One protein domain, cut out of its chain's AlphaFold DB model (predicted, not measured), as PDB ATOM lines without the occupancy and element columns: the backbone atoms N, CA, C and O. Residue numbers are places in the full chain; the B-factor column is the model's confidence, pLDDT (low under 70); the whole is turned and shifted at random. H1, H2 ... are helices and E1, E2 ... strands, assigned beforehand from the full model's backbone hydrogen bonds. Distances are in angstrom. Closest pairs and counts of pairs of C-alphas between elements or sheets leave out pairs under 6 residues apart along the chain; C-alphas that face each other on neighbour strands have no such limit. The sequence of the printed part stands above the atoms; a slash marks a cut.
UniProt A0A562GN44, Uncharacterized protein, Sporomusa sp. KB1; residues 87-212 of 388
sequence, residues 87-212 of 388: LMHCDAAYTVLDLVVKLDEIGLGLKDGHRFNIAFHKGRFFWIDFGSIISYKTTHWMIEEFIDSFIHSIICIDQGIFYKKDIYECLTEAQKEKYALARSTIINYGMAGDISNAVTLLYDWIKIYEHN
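What this domain is: This is residues 87 to 212 of the 388 residues of an uncharacterized protein of Sporomusa sp. KB1 (UniProt A0A562GN44). Four long helices, H1, H2, H4 and H5, run side by side in an up-and-down bundle, with H2 and H5 in the middle and H1 and H4 on either side of them. A small two-stranded hairpin, E1 and E2, packs on residues 88 to 99 of H1, and the short helix H3 packs on H2. The printed part has 126 residues with five named helices and two named strands in the order H1, E1, E2, H2, H3, H4, H5; the sheet, E1 - E2, is antiparallel, and the class is mostly helix. The whole is compact, with a radius of gyration of the C-alphas of 14.1 A, and spans 41 by 36 by 24 A.

How they stand to each other: H1, residues 87 to 105, comes closest to the strand E2, residues 124 to 127, at the C-alphas of Ala 92 and Phe 125, 5.7 A apart. E1, residues 118 to 121, and E2 form an antiparallel hairpin, with N 119 and O 126 at 2.9 A and N 121 and O 124 at 2.8 A, within hydrogen-bond range. H2, residues 140 to 158, is the hub, touching four helices. With its residues 150 to 154 alone it touches H1, closest at the C-alphas of Phe 150 and Ala 93, 6.2 A, at a shallow tilt of 18 degrees, opposite ways. H3, residues 167 to 170, touches H2, closest at the C-alphas of Cys 170 and Cys 156, 6.2 A. H4, residues 173 to 191, touches H2 at a shallow tilt of 25 degrees, opposite ways, closest at the C-alphas of Gly 190 and His 140, 4.5 A; H4 and H1 are apart. H5, residues 195 to 210, forms a helical hairpin with H4, closest at the C-alphas of Ala 198 and Ile 186, 4.8 A. H5 touches H1, closest at the C-alphas of Val 199 and Leu 97, 6.2 A, and touches H2, running the same way at a shallow tilt of 7 degrees, closest at the C-alphas of Tyr 209 and Asp 158, 6.9 A. In H1 every O i to N i+4 pair is within hydrogen-bond range; in H2 13 of 15, in H4 14 of 15 and in H5 11 of 12 are, and H3 is too short for such a pair.

Where its parts are: H1 begins at C-alpha 87, (-50.576, 20.591, -29.880), and is 27.2 A long. E1 and E2 have four residues each. H2 begins at C-alpha 140, (-36.359, 29.885, -10.461), and is 26.1 A long. H3 has four residues, H4 is 27.4 A long, and H5, 22.2 A long, ends at C-alpha 210, (-47.944, 15.186, -26.742).

The domain as a whole: The two C-alphas farthest apart, those of Ile 106 and Glu 173, are 41.2 A apart. The links H1 to E1 and E2 to H2 are long, and residues 109 to 110 of the one pair antiparallel with residues 133 to 134 of the other. The printed part has no cut, and no printed residue is under 70 in pLDDT.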
ATOM      1  N   LEU A  87     -51.803  20.606 -29.076       96.75
ATOM      2  CA  LEU A  87     -50.576  20.591 -29.880       96.75
ATOM      3  C   LEU A  87     -49.901  21.965 -29.932       96.75
ATOM      4  O   LEU A  87     -48.678  22.065 -29.823       96.75
ATOM      5  N   MET A  88     -50.700  23.023 -30.079       97.94
ATOM      6  CA  MET A  88     -50.224  24.403 -30.059       97.94
ATOM      7  C   MET A  88     -49.629  24.769 -28.692       97.94
ATOM      8  O   MET A  88     -48.562  25.377 -28.642       97.94
ATOM      9  N   HIS A  89     -50.250  24.344 -27.586       98.00
ATOM     10  CA  HIS A  89     -49.688  24.524 -26.244       98.00
ATOM     11  C   HIS A  89     -48.336  23.830 -26.064       98.00
ATOM     12  O   HIS A  89     -47.418  24.442 -25.517       98.00
ATOM     13  N   CYS A  90     -48.195  22.587 -26.534       98.19
ATOM     14  CA  CYS A  90     -46.927  21.858 -26.477       98.19
ATOM     15  C   CYS A  90     -45.831  22.572 -27.284       98.19
ATOM     16  O   CYS A  90     -44.737  22.794 -26.771       98.19
ATOM     17  N   ASP A  91     -46.126  23.002 -28.515       98.12
ATOM     18  CA  ASP A  91     -45.159  23.725 -29.352       98.12
ATOM     19  C   ASP A  91     -44.762  25.091 -28.774       98.12
ATOM     20  O   ASP A  91     -43.591  25.478 -28.850       98.12
ATOM     21  N   ALA A  92     -45.711  25.819 -28.182       98.50
ATOM     22  CA  ALA A  92     -45.427  27.064 -27.478       98.50
ATOM     23  C   ALA A  92     -44.493  26.813 -26.284       98.50
ATOM     24  O   ALA A  92     -43.480  27.495 -26.142       98.50
ATOM     25  N   ALA A  93     -44.793  25.792 -25.476       98.62
ATOM     26  CA  ALA A  93     -43.989  25.398 -24.325       98.62
ATOM     27  C   ALA A  93     -42.552  25.028 -24.736       98.62
ATOM     28  O   ALA A  93     -41.599  25.559 -24.168       98.62
ATOM     29  N   TYR A  94     -42.385  24.200 -25.773       98.62
ATOM     30  CA  TYR A  94     -41.065  23.870 -26.317       98.62
ATOM     31  C   TYR A  94     -40.314  25.105 -26.812       98.62
ATOM     32  O   TYR A  94     -39.140  25.266 -26.509       98.62
ATOM     33  N   THR A  95     -40.993  26.024 -27.500       98.56
ATOM     34  CA  THR A  95     -40.351  27.245 -28.004       98.56
ATOM     35  C   THR A  95     -39.803  28.118 -26.872       98.56
ATOM     36  O   THR A  95     -38.701  28.655 -26.997       98.56
ATOM     37  N   VAL A  96     -40.533  28.248 -25.756       98.69
ATOM     38  CA  VAL A  96     -40.036  28.962 -24.567       98.69
ATOM     39  C   VAL A  96     -38.825  28.244 -23.977       98.69
ATOM     40  O   VAL A  96     -37.817  28.886 -23.708       98.69
ATOM     41  N   LEU A  97     -38.882  26.922 -23.804       98.69
ATOM     42  CA  LEU A  97     -37.767  26.166 -23.227       98.69
ATOM     43  C   LEU A  97     -36.508  26.204 -24.110       98.69
ATOM     44  O   LEU A  97     -35.405  26.377 -23.589       98.69
ATOM     45  N   ASP A  98     -36.661  26.120 -25.432       98.56
ATOM     46  CA  ASP A  98     -35.558  26.308 -26.377       98.56
ATOM     47  C   ASP A  98     -34.964  27.722 -26.264       98.56
ATOM     48  O   ASP A  98     -33.741  27.880 -26.231       98.56
ATOM     49  N   LEU A  99     -35.808  28.758 -26.153       98.62
ATOM     50  CA  LEU A  99     -35.352  30.136 -25.943       98.62
ATOM     51  C   LEU A  99     -34.552  30.268 -24.642       98.62
ATOM     52  O   LEU A  99     -33.520  30.931 -24.628       98.62
ATOM     53  N   VAL A 100     -34.988  29.620 -23.566       98.31
ATOM     54  CA  VAL A 100     -34.308  29.646 -22.262       98.31
ATOM     55  C   VAL A 100     -32.901  29.086 -22.352       98.31
ATOM     56  O   VAL A 100     -31.963  29.713 -21.863       98.31
ATOM     57  N   VAL A 101     -32.743  27.940 -23.016       97.94
ATOM     58  CA  VAL A 101     -31.428  27.338 -23.261       97.94
ATOM     59  C   VAL A 101     -30.566  28.276 -24.107       97.94
ATOM     60  O   VAL A 101     -29.410  28.525 -23.773       97.94
ATOM     61  N   LYS A 102     -31.133  28.857 -25.171       98.19
ATOM     62  CA  LYS A 102     -30.408  29.767 -26.069       98.19
ATOM     63  C   LYS A 102     -29.989  31.078 -25.408       98.19
ATOM     64  O   LYS A 102     -28.940  31.612 -25.757       98.19
ATOM     65  N   LEU A 103     -30.778  31.597 -24.471       98.25
ATOM     66  CA  LEU A 103     -30.414  32.771 -23.682       98.25
ATOM     67  C   LEU A 103     -29.293  32.443 -22.687       98.25
ATOM     68  O   LEU A 103     -28.324  33.200 -22.622       98.25
ATOM     69  N   ASP A 104     -29.367  31.304 -21.986       96.19
ATOM     70  CA  ASP A 104     -28.325  30.883 -21.031       96.19
ATOM     71  C   ASP A 104     -26.962  30.704 -21.730       96.19
ATOM     72  O   ASP A 104     -25.946  31.192 -21.232       96.19
ATOM     73  N   GLU A 105     -26.946  30.132 -22.943       96.25
ATOM     74  CA  GLU A 105     -25.748  29.990 -23.793       96.25
ATOM     75  C   GLU A 105     -25.025  31.325 -24.075       96.25
ATOM     76  O   GLU A 105     -23.809  31.338 -24.275       96.25
ATOM     77  N   ILE A 106     -25.747  32.452 -24.080       97.25
ATOM     78  CA  ILE A 106     -25.207  33.788 -24.394       97.25
ATOM     79  C   ILE A 106     -25.149  34.715 -23.168       97.25
ATOM     80  O   ILE A 106     -24.966  35.934 -23.296       97.25
ATOM     81  N   GLY A 107     -25.280  34.135 -21.970       96.62
ATOM     82  CA  GLY A 107     -25.226  34.850 -20.697       96.62
ATOM     83  C   GLY A 107     -26.398  35.811 -20.501       96.62
ATOM     84  O   GLY A 107     -26.187  36.931 -20.034       96.62
ATOM     85  N   LEU A 108     -27.592  35.399 -20.924       98.25
ATOM     86  CA  LEU A 108     -28.882  36.047 -20.682       98.25
ATOM     87  C   LEU A 108     -29.850  35.040 -20.031       98.25
ATOM     88  O   LEU A 108     -29.542  33.857 -19.896       98.25
ATOM     89  N   GLY A 109     -31.041  35.495 -19.656       97.88
ATOM     90  CA  GLY A 109     -32.091  34.638 -19.108       97.88
ATOM     91  C   GLY A 109     -33.481  35.238 -19.262       97.88
ATOM     92  O   GLY A 109     -33.637  36.324 -19.822       97.88
ATOM     93  N   LEU A 110     -34.488  34.530 -18.746       97.38
ATOM     94  CA  LEU A 110     -35.858  35.034 -18.606       97.38
ATOM     95  C   LEU A 110     -36.241  35.172 -17.133       97.38
ATOM     96  O   LEU A 110     -35.878  34.330 -16.305       97.38
ATOM     97  N   LYS A 111     -37.002  36.225 -16.822       95.12
ATOM     98  CA  LYS A 111     -37.584  36.436 -15.488       95.12
ATOM     99  C   LYS A 111     -39.047  35.978 -15.376       95.12
ATOM    100  O   LYS A 111     -39.443  35.614 -14.274       95.12
ATOM    101  N   ASP A 112     -39.771  35.918 -16.498       94.56
ATOM    102  CA  ASP A 112     -41.193  35.548 -16.582       94.56
ATOM    103  C   ASP A 112     -41.383  34.299 -17.459       94.56
ATOM    104  O   ASP A 112     -40.729  34.144 -18.492       94.56
ATOM    105  N   GLY A 113     -42.267  33.394 -17.039       94.88
ATOM    106  CA  GLY A 113     -42.540  32.084 -17.644       94.88
ATOM    107  C   GLY A 113     -43.975  31.918 -18.150       94.88
ATOM    108  O   GLY A 113     -44.400  30.808 -18.469       94.88
ATOM    109  N   HIS A 114     -44.750  33.000 -18.213       94.75
ATOM    110  CA  HIS A 114     -46.176  32.949 -18.515       94.75
ATOM    111  C   HIS A 114     -46.507  32.755 -20.009       94.75
ATOM    112  O   HIS A 114     -45.961  33.419 -20.889       94.75
ATOM    113  N   ARG A 115     -47.514  31.926 -20.323       95.38
ATOM    114  CA  ARG A 115     -47.935  31.611 -21.706       95.38
ATOM    115  C   ARG A 115     -48.517  32.770 -22.515       95.38
ATOM    116  O   ARG A 115     -48.687  32.634 -23.717       95.38
ATOM    117  N   PHE A 116     -48.838  33.899 -21.887       94.44
ATOM    118  CA  PHE A 116     -49.256  35.108 -22.613       94.44
ATOM    119  C   PHE A 116     -48.067  35.944 -23.114       94.44
ATOM    120  O   PHE A 116     -48.284  36.894 -23.857       94.44
ATOM    121  N   ASN A 117     -46.832  35.570 -22.762       96.81
ATOM    122  CA  ASN A 117     -45.607  36.203 -23.258       96.81
ATOM    123  C   ASN A 117     -45.093  35.567 -24.560       96.81
ATOM    124  O   ASN A 117     -44.058  35.976 -25.093       96.81
ATOM    125  N   ILE A 118     -45.828  34.590 -25.101       98.25
ATOM    126  CA  ILE A 118     -45.562  33.953 -26.386       98.25
ATOM    127  C   ILE A 118     -46.811  34.016 -27.270       98.25
ATOM    128  O   ILE A 118     -47.934  33.892 -26.781       98.25
ATOM    129  N   ALA A 119     -46.623  34.202 -28.573       98.06
ATOM    130  CA  ALA A 119     -47.715  34.280 -29.536       98.06
ATOM    131  C   ALA A 119     -47.429  33.449 -30.787       98.06
ATOM    132  O   ALA A 119     -46.283  33.340 -31.226       98.06
ATOM    133  N   PHE A 120     -48.483  32.878 -31.372       98.12
ATOM    134  CA  PHE A 120     -48.404  32.243 -32.682       98.12
ATOM    135  C   PHE A 120     -48.426  33.314 -33.773       98.12
ATOM    136  O   PHE A 120     -49.359  34.111 -33.856       98.12
ATOM    137  N   HIS A 121     -47.411  33.313 -34.629       97.19
ATOM    138  CA  HIS A 121     -47.281  34.233 -35.747       97.19
ATOM    139  C   HIS A 121     -46.613  33.531 -36.924       97.19
ATOM    140  O   HIS A 121     -45.602  32.847 -36.776       97.19
ATOM    141  N   LYS A 122     -47.189  33.678 -38.115       95.44
ATOM    142  CA  LYS A 122     -46.640  33.161 -39.378       95.44
ATOM    143  C   LYS A 122     -46.152  31.700 -39.353       95.44
ATOM    144  O   LYS A 122     -45.098  31.377 -39.901       95.44
ATOM    145  N   GLY A 123     -46.915  30.807 -38.716       95.50
ATOM    146  CA  GLY A 123     -46.602  29.373 -38.665       95.50
ATOM    147  C   GLY A 123     -45.682  28.940 -37.522       95.50
ATOM    148  O   GLY A 123     -45.319  27.764 -37.454       95.50
ATOM    149  N   ARG A 124     -45.272  29.847 -36.628       97.12
ATOM    150  CA  ARG A 124     -44.373  29.551 -35.499       97.12
ATOM    151  C   ARG A 124     -44.797  30.305 -34.243       97.12
ATOM    152  O   ARG A 124     -45.534  31.278 -34.321       97.12
ATOM    153  N   PHE A 125     -44.314  29.863 -33.089       98.44
ATOM    154  CA  PHE A 125     -44.431  30.627 -31.852       98.44
ATOM    155  C   PHE A 125     -43.231  31.561 -31.677       98.44
ATOM    156  O   PHE A 125     -42.111  31.202 -32.037       98.44
ATOM    157  N   PHE A 126     -43.478  32.746 -31.125       98.62
ATOM    158  CA  PHE A 126     -42.463  33.755 -30.841       98.62
ATOM    159  C   PHE A 126     -42.681  34.377 -29.473       98.62
ATOM    160  O   PHE A 126     -43.803  34.754 -29.131       98.62
ATOM    161  N   TRP A 127     -41.601  34.523 -28.711       98.69
ATOM    162  CA  TRP A 127     -41.590  35.324 -27.497       98.69
ATOM    163  C   TRP A 127     -41.809  36.792 -27.856       98.69
ATOM    164  O   TRP A 127     -41.060  37.357 -28.658       98.69
ATOM    165  N   ILE A 128     -42.847  37.395 -27.287       97.56
ATOM    166  CA  ILE A 128     -43.245  38.783 -27.559       97.56
ATOM    167  C   ILE A 128     -42.913  39.719 -26.398       97.56
ATOM    168  O   ILE A 128     -42.842  40.936 -26.582       97.56
ATOM    169  N   ASP A 129     -42.665  39.176 -25.205       96.25
ATOM    170  CA  ASP A 129     -42.335  39.995 -24.050       96.25
ATOM    171  C   ASP A 129     -40.831  40.264 -23.949       96.25
ATOM    172  O   ASP A 129     -40.121  39.715 -23.114       96.25
ATOM    173  N   PHE A 130     -40.311  41.122 -24.825       97.12
ATOM    174  CA  PHE A 130     -38.884  41.460 -24.824       97.12
ATOM    175  C   PHE A 130     -38.386  42.020 -23.473       97.12
ATOM    176  O   PHE A 130     -37.225  41.824 -23.130       97.12
ATOM    177  N   GLY A 131     -39.266  42.667 -22.694       95.44
ATOM    178  CA  GLY A 131     -38.965  43.250 -21.377       95.44
ATOM    179  C   GLY A 131     -38.730  42.239 -20.244       95.44
ATOM    180  O   GLY A 131     -38.321  42.619 -19.146       95.44
ATOM    181  N   SER A 132     -38.973  40.952 -20.482       96.00
ATOM    182  CA  SER A 132     -38.694  39.889 -19.506       96.00
ATOM    183  C   SER A 132     -37.349  39.193 -19.722       96.00
ATOM    184  O   SER A 132     -36.958  38.347 -18.912       96.00
ATOM    185  N   ILE A 133     -36.615  39.566 -20.777       98.00
ATOM    186  CA  ILE A 133     -35.239  39.116 -20.999       98.00
ATOM    187  C   ILE A 133     -34.313  39.920 -20.087       98.00
ATOM    188  O   ILE A 133     -34.397  41.141 -20.016       98.00
ATOM    189  N   ILE A 134     -33.417  39.225 -19.393       97.44
ATOM    190  CA  ILE A 134     -32.559  39.785 -18.345       97.44
ATOM    191  C   ILE A 134     -31.087  39.467 -18.602       97.44
ATOM    192  O   ILE A 134     -30.748  38.448 -19.206       97.44
ATOM    193  N   SER A 135     -30.196  40.324 -18.097       96.94
ATOM    194  CA  SER A 135     -28.736  40.196 -18.262       96.94
ATOM    195  C   SER A 135     -28.073  39.145 -17.363       96.94
ATOM    196  O   SER A 135     -26.847  39.068 -17.289       96.94
ATOM    197  N   TYR A 136     -28.868  38.350 -16.651       93.75
ATOM    198  CA  TYR A 136     -28.419  37.297 -15.749       93.75
ATOM    199  C   TYR A 136     -29.197  36.007 -16.009       93.75
ATOM    200  O   TYR A 136     -30.123  35.978 -16.817       93.75
ATOM    201  N   LYS A 137     -28.792  34.924 -15.338       92.38
ATOM    202  CA  LYS A 137     -29.415  33.610 -15.506       92.38
ATOM    203  C   LYS A 137     -30.915  33.651 -15.235       92.38
ATOM    204  O   LYS A 137     -31.377  34.361 -14.343       92.38
ATOM    205  N   THR A 138     -31.636  32.808 -15.967       95.31
ATOM    206  CA  THR A 138     -33.052  32.525 -15.738       95.31
ATOM    207  C   THR A 138     -33.342  32.290 -14.256       95.31
ATOM    208  O   THR A 138     -32.622  31.558 -13.576       95.31
ATOM    209  N   THR A 139     -34.400  32.922 -13.757       92.38
ATOM    210  CA  THR A 139     -34.792  32.825 -12.348       92.38
ATOM    211  C   THR A 139     -35.541  31.518 -12.078       92.38
ATOM    212  O   THR A 139     -36.213  30.978 -12.956       92.38
ATOM    213  N   HIS A 140     -35.492  31.009 -10.841       93.19
ATOM    214  CA  HIS A 140     -36.359  29.885 -10.461       93.19
ATOM    215  C   HIS A 140     -37.849  30.267 -10.534       93.19
ATOM    216  O   HIS A 140     -38.676  29.426 -10.875       93.19
ATOM    217  N   TRP A 141     -38.179  31.543 -10.291       94.44
ATOM    218  CA  TRP A 141     -39.532  32.088 -10.422       94.44
ATOM    219  C   TRP A 141     -40.106  31.891 -11.820       94.44
ATOM    220  O   TRP A 141     -41.259  31.494 -11.950       94.44
ATOM    221  N   MET A 142     -39.287  32.088 -12.856       96.00
ATOM    222  CA  MET A 142     -39.702  31.814 -14.224       96.00
ATOM    223  C   MET A 142     -40.112  30.343 -14.392       96.00
ATOM    224  O   MET A 142     -41.135  30.057 -15.007       96.00
ATOM    225  N   ILE A 143     -39.346  29.406 -13.826       97.38
ATOM    226  CA  ILE A 143     -39.622  27.965 -13.937       97.38
ATOM    227  C   ILE A 143     -40.919  27.598 -13.213       97.38
ATOM    228  O   ILE A 143     -41.721  26.825 -13.738       97.38
ATOM    229  N   GLU A 144     -41.140  28.156 -12.024       97.06
ATOM    230  CA  GLU A 144     -42.395  27.989 -11.287       97.06
ATOM    231  C   GLU A 144     -43.585  28.521 -12.092       97.06
ATOM    232  O   GLU A 144     -44.568  27.803 -12.276       97.06
ATOM    233  N   GLU A 145     -43.468  29.723 -12.657       97.00
ATOM    234  CA  GLU A 145     -44.519  30.306 -13.490       97.00
ATOM    235  C   GLU A 145     -44.733  29.516 -14.788       97.00
ATOM    236  O   GLU A 145     -45.869  29.347 -15.224       97.00
ATOM    237  N   PHE A 146     -43.677  28.964 -15.389       98.38
ATOM    238  CA  PHE A 146     -43.791  28.090 -16.554       98.38
ATOM    239  C   PHE A 146     -44.590  26.825 -16.229       98.38
ATOM    240  O   PHE A 146     -45.458  26.422 -17.008       98.38
ATOM    241  N   ILE A 147     -44.340  26.204 -15.073       97.75
ATOM    242  CA  ILE A 147     -45.128  25.058 -14.603       97.75
ATOM    243  C   ILE A 147     -46.588  25.476 -14.421       97.75
ATOM    244  O   ILE A 147     -47.492  24.838 -14.972       97.75
ATOM    245  N   ASP A 148     -46.811  26.579 -13.711       95.94
ATOM    246  CA  ASP A 148     -48.151  27.034 -13.366       95.94
ATOM    247  C   ASP A 148     -48.946  27.519 -14.594       95.94
ATOM    248  O   ASP A 148     -50.175  27.425 -14.624       95.94
ATOM    249  N   SER A 149     -48.253  28.002 -15.629       95.50
ATOM    250  CA  SER A 149     -48.851  28.559 -16.839       95.50
ATOM    251  C   SER A 149     -48.967  27.539 -17.973       95.50
ATOM    252  O   SER A 149     -50.057  27.360 -18.519       95.50
ATOM    253  N   PHE A 150     -47.889  26.844 -18.342       97.56
ATOM    254  CA  PHE A 150     -47.876  25.896 -19.462       97.56
ATOM    255  C   PHE A 150     -48.236  24.477 -19.033       97.56
ATOM    256  O   PHE A 150     -49.167  23.902 -19.597       97.56
ATOM    257  N   ILE A 151     -47.535  23.915 -18.043       97.31
ATOM    258  CA  ILE A 151     -47.708  22.504 -17.663       97.31
ATOM    259  C   ILE A 151     -49.118  22.261 -17.124       97.31
ATOM    260  O   ILE A 151     -49.790  21.334 -17.575       97.31
ATOM    261  N   HIS A 152     -49.615  23.126 -16.236       96.19
ATOM    262  CA  HIS A 152     -50.992  23.028 -15.745       96.19
ATOM    263  C   HIS A 152     -52.021  23.107 -16.881       96.19
ATOM    264  O   HIS A 152     -52.974  22.333 -16.907       96.19
ATOM    265  N   SER A 153     -51.817  23.995 -17.853       95.12
ATOM    266  CA  SER A 153     -52.740  24.137 -18.983       95.12
ATOM    267  C   SER A 153     -52.741  22.915 -19.893       95.12
ATOM    268  O   SER A 153     -53.806  22.469 -20.302       95.12
ATOM    269  N   ILE A 154     -51.567  22.342 -20.170       96.56
ATOM    270  CA  ILE A 154     -51.427  21.101 -20.942       96.56
ATOM    271  C   ILE A 154     -52.171  19.955 -20.244       96.56
ATOM    272  O   ILE A 154     -52.952  19.258 -20.886       96.56
ATOM    273  N   ILE A 155     -51.996  19.814 -18.925       95.38
ATOM    274  CA  ILE A 155     -52.714  18.822 -18.109       95.38
ATOM    275  C   ILE A 155     -54.232  19.024 -18.204       95.38
ATOM    276  O   ILE A 155     -54.962  18.061 -18.417       95.38
ATOM    277  N   CYS A 156     -54.726  20.257 -18.035       94.19
ATOM    278  CA  CYS A 156     -56.162  20.525 -18.095       94.19
ATOM    279  C   CYS A 156     -56.739  20.209 -19.484       94.19
ATOM    280  O   CYS A 156     -57.766  19.534 -19.581       94.19
ATOM    281  N   ILE A 157     -56.076  20.668 -20.550       92.88
ATOM    282  CA  ILE A 157     -56.583  20.552 -21.923       92.88
ATOM    283  C   ILE A 157     -56.604  19.094 -22.386       92.88
ATOM    284  O   ILE A 157     -57.559  18.692 -23.047       92.88
ATOM    285  N   ASP A 158     -55.625  18.279 -21.982       92.12
ATOM    286  CA  ASP A 158     -55.631  16.826 -22.212       92.12
ATOM    287  C   ASP A 158     -56.878  16.139 -21.616       92.12
ATOM    288  O   ASP A 158     -57.378  15.161 -22.166       92.12
ATOM    289  N   GLN A 159     -57.447  16.699 -20.544       89.44
ATOM    290  CA  GLN A 159     -58.691  16.236 -19.916       89.44
ATOM    291  C   GLN A 159     -59.958  16.909 -20.483       89.44
ATOM    292  O   GLN A 159     -61.053  16.719 -19.952       89.44
ATOM    293  N   GLY A 160     -59.836  17.715 -21.542       87.62
ATOM    294  CA  GLY A 160     -60.949  18.467 -22.130       87.62
ATOM    295  C   GLY A 160     -61.410  19.661 -21.286       87.62
ATOM    296  O   GLY A 160     -62.538  20.129 -21.444       87.62
ATOM    297  N   ILE A 161     -60.564  20.154 -20.376       88.12
ATOM    298  CA  ILE A 161     -60.861  21.280 -19.485       88.12
ATOM    299  C   ILE A 161     -59.912  22.435 -19.808       88.12
ATOM    300  O   ILE A 161     -58.713  22.243 -19.948       88.12
ATOM    301  N   PHE A 162     -60.415  23.667 -19.894       82.62
ATOM    302  CA  PHE A 162     -59.538  24.802 -20.194       82.62
ATOM    303  C   PHE A 162     -58.658  25.220 -18.997       82.62
ATOM    304  O   PHE A 162     -57.472  25.512 -19.151       82.62
ATOM    305  N   TYR A 163     -59.237  25.259 -17.796       86.94
ATOM    306  CA  TYR A 163     -58.547  25.696 -16.586       86.94
ATOM    307  C   TYR A 163     -59.147  25.059 -15.330       86.94
ATOM    308  O   TYR A 163     -60.366  24.922 -15.203       86.94
ATOM    309  N   LYS A 164     -58.280  24.732 -14.369       88.69
ATOM    310  CA  LYS A 164     -58.632  24.331 -13.006       88.69
ATOM    311  C   LYS A 164     -57.719  25.037 -12.017       88.69
ATOM    312  O   LYS A 164     -56.515  25.122 -12.229       88.69
ATOM    313  N   LYS A 165     -58.303  25.522 -10.918       87.62
ATOM    314  CA  LYS A 165     -57.552  26.184  -9.843       87.62
ATOM    315  C   LYS A 165     -56.646  25.205  -9.092       87.62
ATOM    316  O   LYS A 165     -55.513  25.549  -8.785       87.62
ATOM    317  N   ASP A 166     -57.161  24.018  -8.779       91.69
ATOM    318  CA  ASP A 166     -56.374  22.932  -8.203       91.69
ATOM    319  C   ASP A 166     -56.043  21.919  -9.301       91.69
ATOM    320  O   ASP A 166     -56.919  21.202  -9.791       91.69
ATOM    321  N   ILE A 167     -54.773  21.883  -9.706       93.81
ATOM    322  CA  ILE A 167     -54.319  21.005 -10.783       93.81
ATOM    323  C   ILE A 167     -54.415  19.524 -10.406       93.81
ATOM    324  O   ILE A 167     -54.602  18.680 -11.281       93.81
ATOM    325  N   TYR A 168     -54.350  19.191  -9.113       92.94
ATOM    326  CA  TYR A 168     -54.418  17.806  -8.656       92.94
ATOM    327  C   TYR A 168     -55.792  17.180  -8.926       92.94
ATOM    328  O   TYR A 168     -55.877  15.963  -9.063       92.94
ATOM    329  N   GLU A 169     -56.857  17.974  -9.085       92.88
ATOM    330  CA  GLU A 169     -58.169  17.472  -9.523       92.88
ATOM    331  C   GLU A 169     -58.158  16.917 -10.958       92.88
ATOM    332  O   GLU A 169     -59.035  16.133 -11.312       92.88
ATOM    333  N   CYS A 170     -57.178  17.302 -11.783       91.69
ATOM    334  CA  CYS A 170     -57.023  16.811 -13.156       91.69
ATOM    335  C   CYS A 170     -56.171  15.535 -13.242       91.69
ATOM    336  O   CYS A 170     -55.932  15.030 -14.336       91.69
ATOM    337  N   LEU A 171     -55.662  15.038 -12.110       91.25
ATOM    338  CA  LEU A 171     -54.695  13.945 -12.053       91.25
ATOM    339  C   LEU A 171     -55.273  12.746 -11.290       91.25
ATOM    340  O   LEU A 171     -55.882  12.887 -10.230       91.25
ATOM    341  N   THR A 172     -55.017  11.538 -11.790       90.12
ATOM    342  CA  THR A 172     -55.228  10.290 -11.032       90.12
ATOM    343  C   THR A 172     -54.260  10.199  -9.849       90.12
ATOM    344  O   THR A 172     -53.185  10.791  -9.895       90.12
ATOM    345  N   GLU A 173     -54.569   9.406  -8.817       89.62
ATOM    346  CA  GLU A 173     -53.689   9.255  -7.640       89.62
ATOM    347  C   GLU A 173     -52.237   8.897  -8.010       89.62
ATOM    348  O   GLU A 173     -51.298   9.523  -7.523       89.62
ATOM    349  N   ALA A 174     -52.039   7.980  -8.965       88.88
ATOM    350  CA  ALA A 174     -50.705   7.622  -9.453       88.88
ATOM    351  C   ALA A 174     -49.982   8.790 -10.159       88.88
ATOM    352  O   ALA A 174     -48.760   8.922 -10.074       88.88
ATOM    353  N   GLN A 175     -50.720   9.658 -10.860       90.75
ATOM    354  CA  GLN A 175     -50.158  10.853 -11.492       90.75
ATOM    355  C   GLN A 175     -49.837  11.949 -10.472       90.75
ATOM    356  O   GLN A 175     -48.846  12.650 -10.661       90.75
ATOM    357  N   LYS A 176     -50.618  12.086  -9.389       94.12
ATOM    358  CA  LYS A 176     -50.392  13.100  -8.345       94.12
ATOM    359  C   LYS A 176     -49.020  12.951  -7.692       94.12
ATOM    360  O   LYS A 176     -48.290  13.935  -7.593       94.12
ATOM    361  N   GLU A 177     -48.647  11.733  -7.297       92.56
ATOM    362  CA  GLU A 177     -47.339  11.459  -6.682       92.56
ATOM    363  C   GLU A 177     -46.188  11.743  -7.654       92.56
ATOM    364  O   GLU A 177     -45.235  12.450  -7.314       92.56
ATOM    365  N   LYS A 178     -46.307  11.255  -8.898       92.25
ATOM    366  CA  LYS A 178     -45.311  11.485  -9.953       92.25
ATOM    367  C   LYS A 178     -45.142  12.978 -10.250       92.25
ATOM    368  O   LYS A 178     -44.013  13.447 -10.397       92.25
ATOM    369  N   TYR A 179     -46.249  13.713 -10.324       94.12
ATOM    370  CA  TYR A 179     -46.255  15.153 -10.557       94.12
ATOM    371  C   TYR A 179     -45.612  15.919  -9.403       94.12
ATOM    372  O   TYR A 179     -44.719  16.730  -9.637       94.12
ATOM    373  N   ALA A 180     -45.995  15.623  -8.158       94.56
ATOM    374  CA  ALA A 180     -45.441  16.284  -6.979       94.56
ATOM    375  C   ALA A 180     -43.919  16.097  -6.875       94.56
ATOM    376  O   ALA A 180     -43.192  17.068  -6.643       94.56
ATOM    377  N   LEU A 181     -43.432  14.870  -7.102       94.25
ATOM    378  CA  LEU A 181     -42.000  14.580  -7.114       94.25
ATOM    379  C   LEU A 181     -41.290  15.373  -8.213       94.25
ATOM    380  O   LEU A 181     -40.325  16.079  -7.929       94.25
ATOM    381  N   ALA A 182     -41.786  15.306  -9.449       94.06
ATOM    382  CA  ALA A 182     -41.132  15.979 -10.559       94.06
ATOM    383  C   ALA A 182     -41.145  17.505 -10.430       94.06
ATOM    384  O   ALA A 182     -40.115  18.131 -10.666       94.06
ATOM    385  N   ARG A 183     -42.266  18.103 -10.003       96.06
ATOM    386  CA  ARG A 183     -42.366  19.545  -9.740       96.06
ATOM    387  C   ARG A 183     -41.303  19.985  -8.734       96.06
ATOM    388  O   ARG A 183     -40.580  20.941  -8.995       96.06
ATOM    389  N   SER A 184     -41.173  19.264  -7.619       96.62
ATOM    390  CA  SER A 184     -40.152  19.544  -6.600       96.62
ATOM    391  C   SER A 184     -38.733  19.434  -7.168       96.62
ATOM    392  O   SER A 184     -37.915  20.335  -6.988       96.62
ATOM    393  N   THR A 185     -38.438  18.369  -7.920       97.62
ATOM    394  CA  THR A 185     -37.126  18.177  -8.555       97.62
ATOM    395  C   THR A 185     -36.781  19.300  -9.538       97.62
ATOM    396  O   THR A 185     -35.674  19.829  -9.482       97.62
ATOM    397  N   ILE A 186     -37.720  19.696 -10.403       97.69
ATOM    398  CA  ILE A 186     -37.526  20.767 -11.394       97.69
ATOM    399  C   ILE A 186     -37.233  22.104 -10.703       97.69
ATOM    400  O   ILE A 186     -36.288  22.796 -11.080       97.69
ATOM    401  N   ILE A 187     -37.996  22.447  -9.662       96.31
ATOM    402  CA  ILE A 187     -37.793  23.690  -8.904       96.31
ATOM    403  C   ILE A 187     -36.432  23.687  -8.208       96.31
ATOM    404  O   ILE A 187     -35.720  24.686  -8.272       96.31
ATOM    405  N   ASN A 188     -36.018  22.564  -7.616       97.75
ATOM    406  CA  ASN A 188     -34.703  22.456  -6.980       97.75
ATOM    407  C   ASN A 188     -33.553  22.675  -7.978       97.75
ATOM    408  O   ASN A 188     -32.588  23.362  -7.643       97.75
ATOM    409  N   TYR A 189     -33.659  22.155  -9.208       97.44
ATOM    410  CA  TYR A 189     -32.696  22.469 -10.271       97.44
ATOM    411  C   TYR A 189     -32.691  23.964 -10.613       97.44
ATOM    412  O   TYR A 189     -31.622  24.569 -10.700       97.44
ATOM    413  N   GLY A 190     -33.872  24.579 -10.722       94.69
ATOM    414  CA  GLY A 190     -34.022  26.021 -10.917       94.69
ATOM    415  C   GLY A 190     -33.341  26.857  -9.836       94.69
ATOM    416  O   GLY A 190     -32.552  27.748 -10.142       94.69
ATOM    417  N   MET A 191     -33.591  26.537  -8.564       95.56
ATOM    418  CA  MET A 191     -32.978  27.212  -7.415       95.56
ATOM    419  C   MET A 191     -31.455  27.037  -7.374       95.56
ATOM    420  O   MET A 191     -30.744  27.943  -6.944       95.56
ATOM    421  N   ALA A 192     -30.946  25.897  -7.845       95.69
ATOM    422  CA  ALA A 192     -29.515  25.634  -7.966       95.69
ATOM    423  C   ALA A 192     -28.864  26.311  -9.193       95.69
ATOM    424  O   ALA A 192     -27.644  26.242  -9.349       95.69
ATOM    425  N   GLY A 193     -29.646  26.954 -10.069       91.81
ATOM    426  CA  GLY A 193     -29.164  27.545 -11.323       91.81
ATOM    427  C   GLY A 193     -28.814  26.518 -12.408       91.81
ATOM    428  O   GLY A 193     -28.140  26.864 -13.384       91.81
ATOM    429  N   ASP A 194     -29.262  25.270 -12.246       95.25
ATOM    430  CA  ASP A 194     -29.095  24.164 -13.191       95.25
ATOM    431  C   ASP A 194     -30.269  24.127 -14.181       95.25
ATOM    432  O   ASP A 194     -31.130  23.240 -14.187       95.25
ATOM    433  N   ILE A 195     -30.319  25.166 -15.013       93.19
ATOM    434  CA  ILE A 195     -31.407  25.396 -15.967       93.19
ATOM    435  C   ILE A 195     -31.518  24.249 -16.977       93.19
ATOM    436  O   ILE A 195     -32.624  23.848 -17.326       93.19
ATOM    437  N   SER A 196     -30.394  23.664 -17.401       94.44
ATOM    438  CA  SER A 196     -30.379  22.573 -18.382       94.44
ATOM    439  C   SER A 196     -31.140  21.336 -17.892       94.44
ATOM    440  O   SER A 196     -31.939  20.767 -18.642       94.44
ATOM    441  N   ASN A 197     -30.929  20.915 -16.640       96.56
ATOM    442  CA  ASN A 197     -31.641  19.761 -16.085       96.56
ATOM    443  C   ASN A 197     -33.116  20.076 -15.810       96.56
ATOM    444  O   ASN A 197     -33.979  19.243 -16.099       96.56
ATOM    445  N   ALA A 198     -33.425  21.289 -15.336       97.12
ATOM    446  CA  ALA A 198     -34.811  21.729 -15.173       97.12
ATOM    447  C   ALA A 198     -35.580  21.699 -16.507       97.12
ATOM    448  O   ALA A 198     -36.658  21.109 -16.589       97.12
ATOM    449  N   VAL A 199     -34.995  22.265 -17.569       97.50
ATOM    450  CA  VAL A 199     -35.562  22.266 -18.925       97.50
ATOM    451  C   VAL A 199     -35.743  20.843 -19.449       97.50
ATOM    452  O   VAL A 199     -36.815  20.518 -19.955       97.50
ATOM    453  N   THR A 200     -34.745  19.971 -19.291       97.88
ATOM    454  CA  THR A 200     -34.821  18.576 -19.764       97.88
ATOM    455  C   THR A 200     -36.021  17.839 -19.164       97.88
ATOM    456  O   THR A 200     -36.789  17.205 -19.886       97.88
ATOM    457  N   LEU A 201     -36.242  17.982 -17.854       97.19
ATOM    458  CA  LEU A 201     -37.393  17.371 -17.193       97.19
ATOM    459  C   LEU A 201     -38.728  17.974 -17.650       97.19
ATOM    460  O   LEU A 201     -39.699  17.234 -17.812       97.19
ATOM    461  N   LEU A 202     -38.793  19.286 -17.896       97.69
ATOM    462  CA  LEU A 202     -39.991  19.922 -18.454       97.69
ATOM    463  C   LEU A 202     -40.311  19.399 -19.862       97.69
ATOM    464  O   LEU A 202     -41.472  19.103 -20.146       97.69
ATOM    465  N   TYR A 203     -39.298  19.200 -20.713       97.88
ATOM    466  CA  TYR A 203     -39.469  18.566 -22.027       97.88
ATOM    467  C   TYR A 203     -40.111  17.187 -21.912       97.88
ATOM    468  O   TYR A 203     -41.068  16.886 -22.629       97.88
ATOM    469  N   ASP A 204     -39.584  16.352 -21.020       94.69
ATOM    470  CA  ASP A 204     -40.078  14.993 -20.825       94.69
ATOM    471  C   ASP A 204     -41.516  14.979 -20.301       94.69
ATOM    472  O   ASP A 204     -42.310  14.136 -20.717       94.69
ATOM    473  N   TRP A 205     -41.891  15.950 -19.466       92.44
ATOM    474  CA  TRP A 205     -43.278  16.130 -19.037       92.44
ATOM    475  C   TRP A 205     -44.216  16.481 -20.186       92.44
ATOM    476  O   TRP A 205     -45.257  15.844 -20.326       92.44
ATOM    477  N   ILE A 206     -43.847  17.442 -21.033       96.69
ATOM    478  CA  ILE A 206     -44.675  17.842 -22.180       96.69
ATOM    479  C   ILE A 206     -44.854  16.660 -23.148       96.69
ATOM    480  O   ILE A 206     -45.965  16.414 -23.619       96.69
ATOM    481  N   LYS A 207     -43.798  15.862 -23.377       95.81
ATOM    482  CA  LYS A 207     -43.841  14.687 -24.271       95.81
ATOM    483  C   LYS A 207     -44.870  13.635 -23.854       95.81
ATOM    484  O   LYS A 207     -45.414  12.951 -24.718       95.81
ATOM    485  N   ILE A 208     -45.136  13.486 -22.552       92.44
ATOM    486  CA  ILE A 208     -46.148  12.538 -22.054       92.44
ATOM    487  C   ILE A 208     -47.524  12.878 -22.637       92.44
ATOM    488  O   ILE A 208     -48.224  11.981 -23.096       92.44
ATOM    489  N   TYR A 209     -47.884  14.163 -22.646       92.25
ATOM    490  CA  TYR A 209     -49.176  14.639 -23.148       92.25
ATOM    491  C   TYR A 209     -49.192  14.767 -24.669       92.25
ATOM    492  O   TYR A 209     -50.193  14.444 -25.301       92.25
ATOM    493  N   GLU A 210     -48.069  15.157 -25.280       93.69
ATOM    494  CA  GLU A 210     -47.944  15.186 -26.742       93.69
ATOM    495  C   GLU A 210     -48.243  13.811 -27.365       93.69
ATOM    496  O   GLU A 210     -48.892  13.732 -28.406       93.69
ATOM    497  N   HIS A 211     -47.856  12.713 -26.702       90.81
ATOM    498  CA  HIS A 211     -48.123  11.352 -27.180       90.81
ATOM    499  C   HIS A 211     -49.619  10.995 -27.267       90.81
ATOM    500  O   HIS A 211     -49.993  10.104 -28.031       90.81
ATOM    501  N   ASN A 212     -50.483  11.685 -26.517       87.19
ATOM    502  CA  ASN A 212     -51.930  11.461 -26.554       87.19
ATOM    503  C   ASN A 212     -52.597  12.117 -27.773       87.19
ATOM    504  O   ASN A 212     -53.737  11.780 -28.110       87.19
TER     505      ASN A 212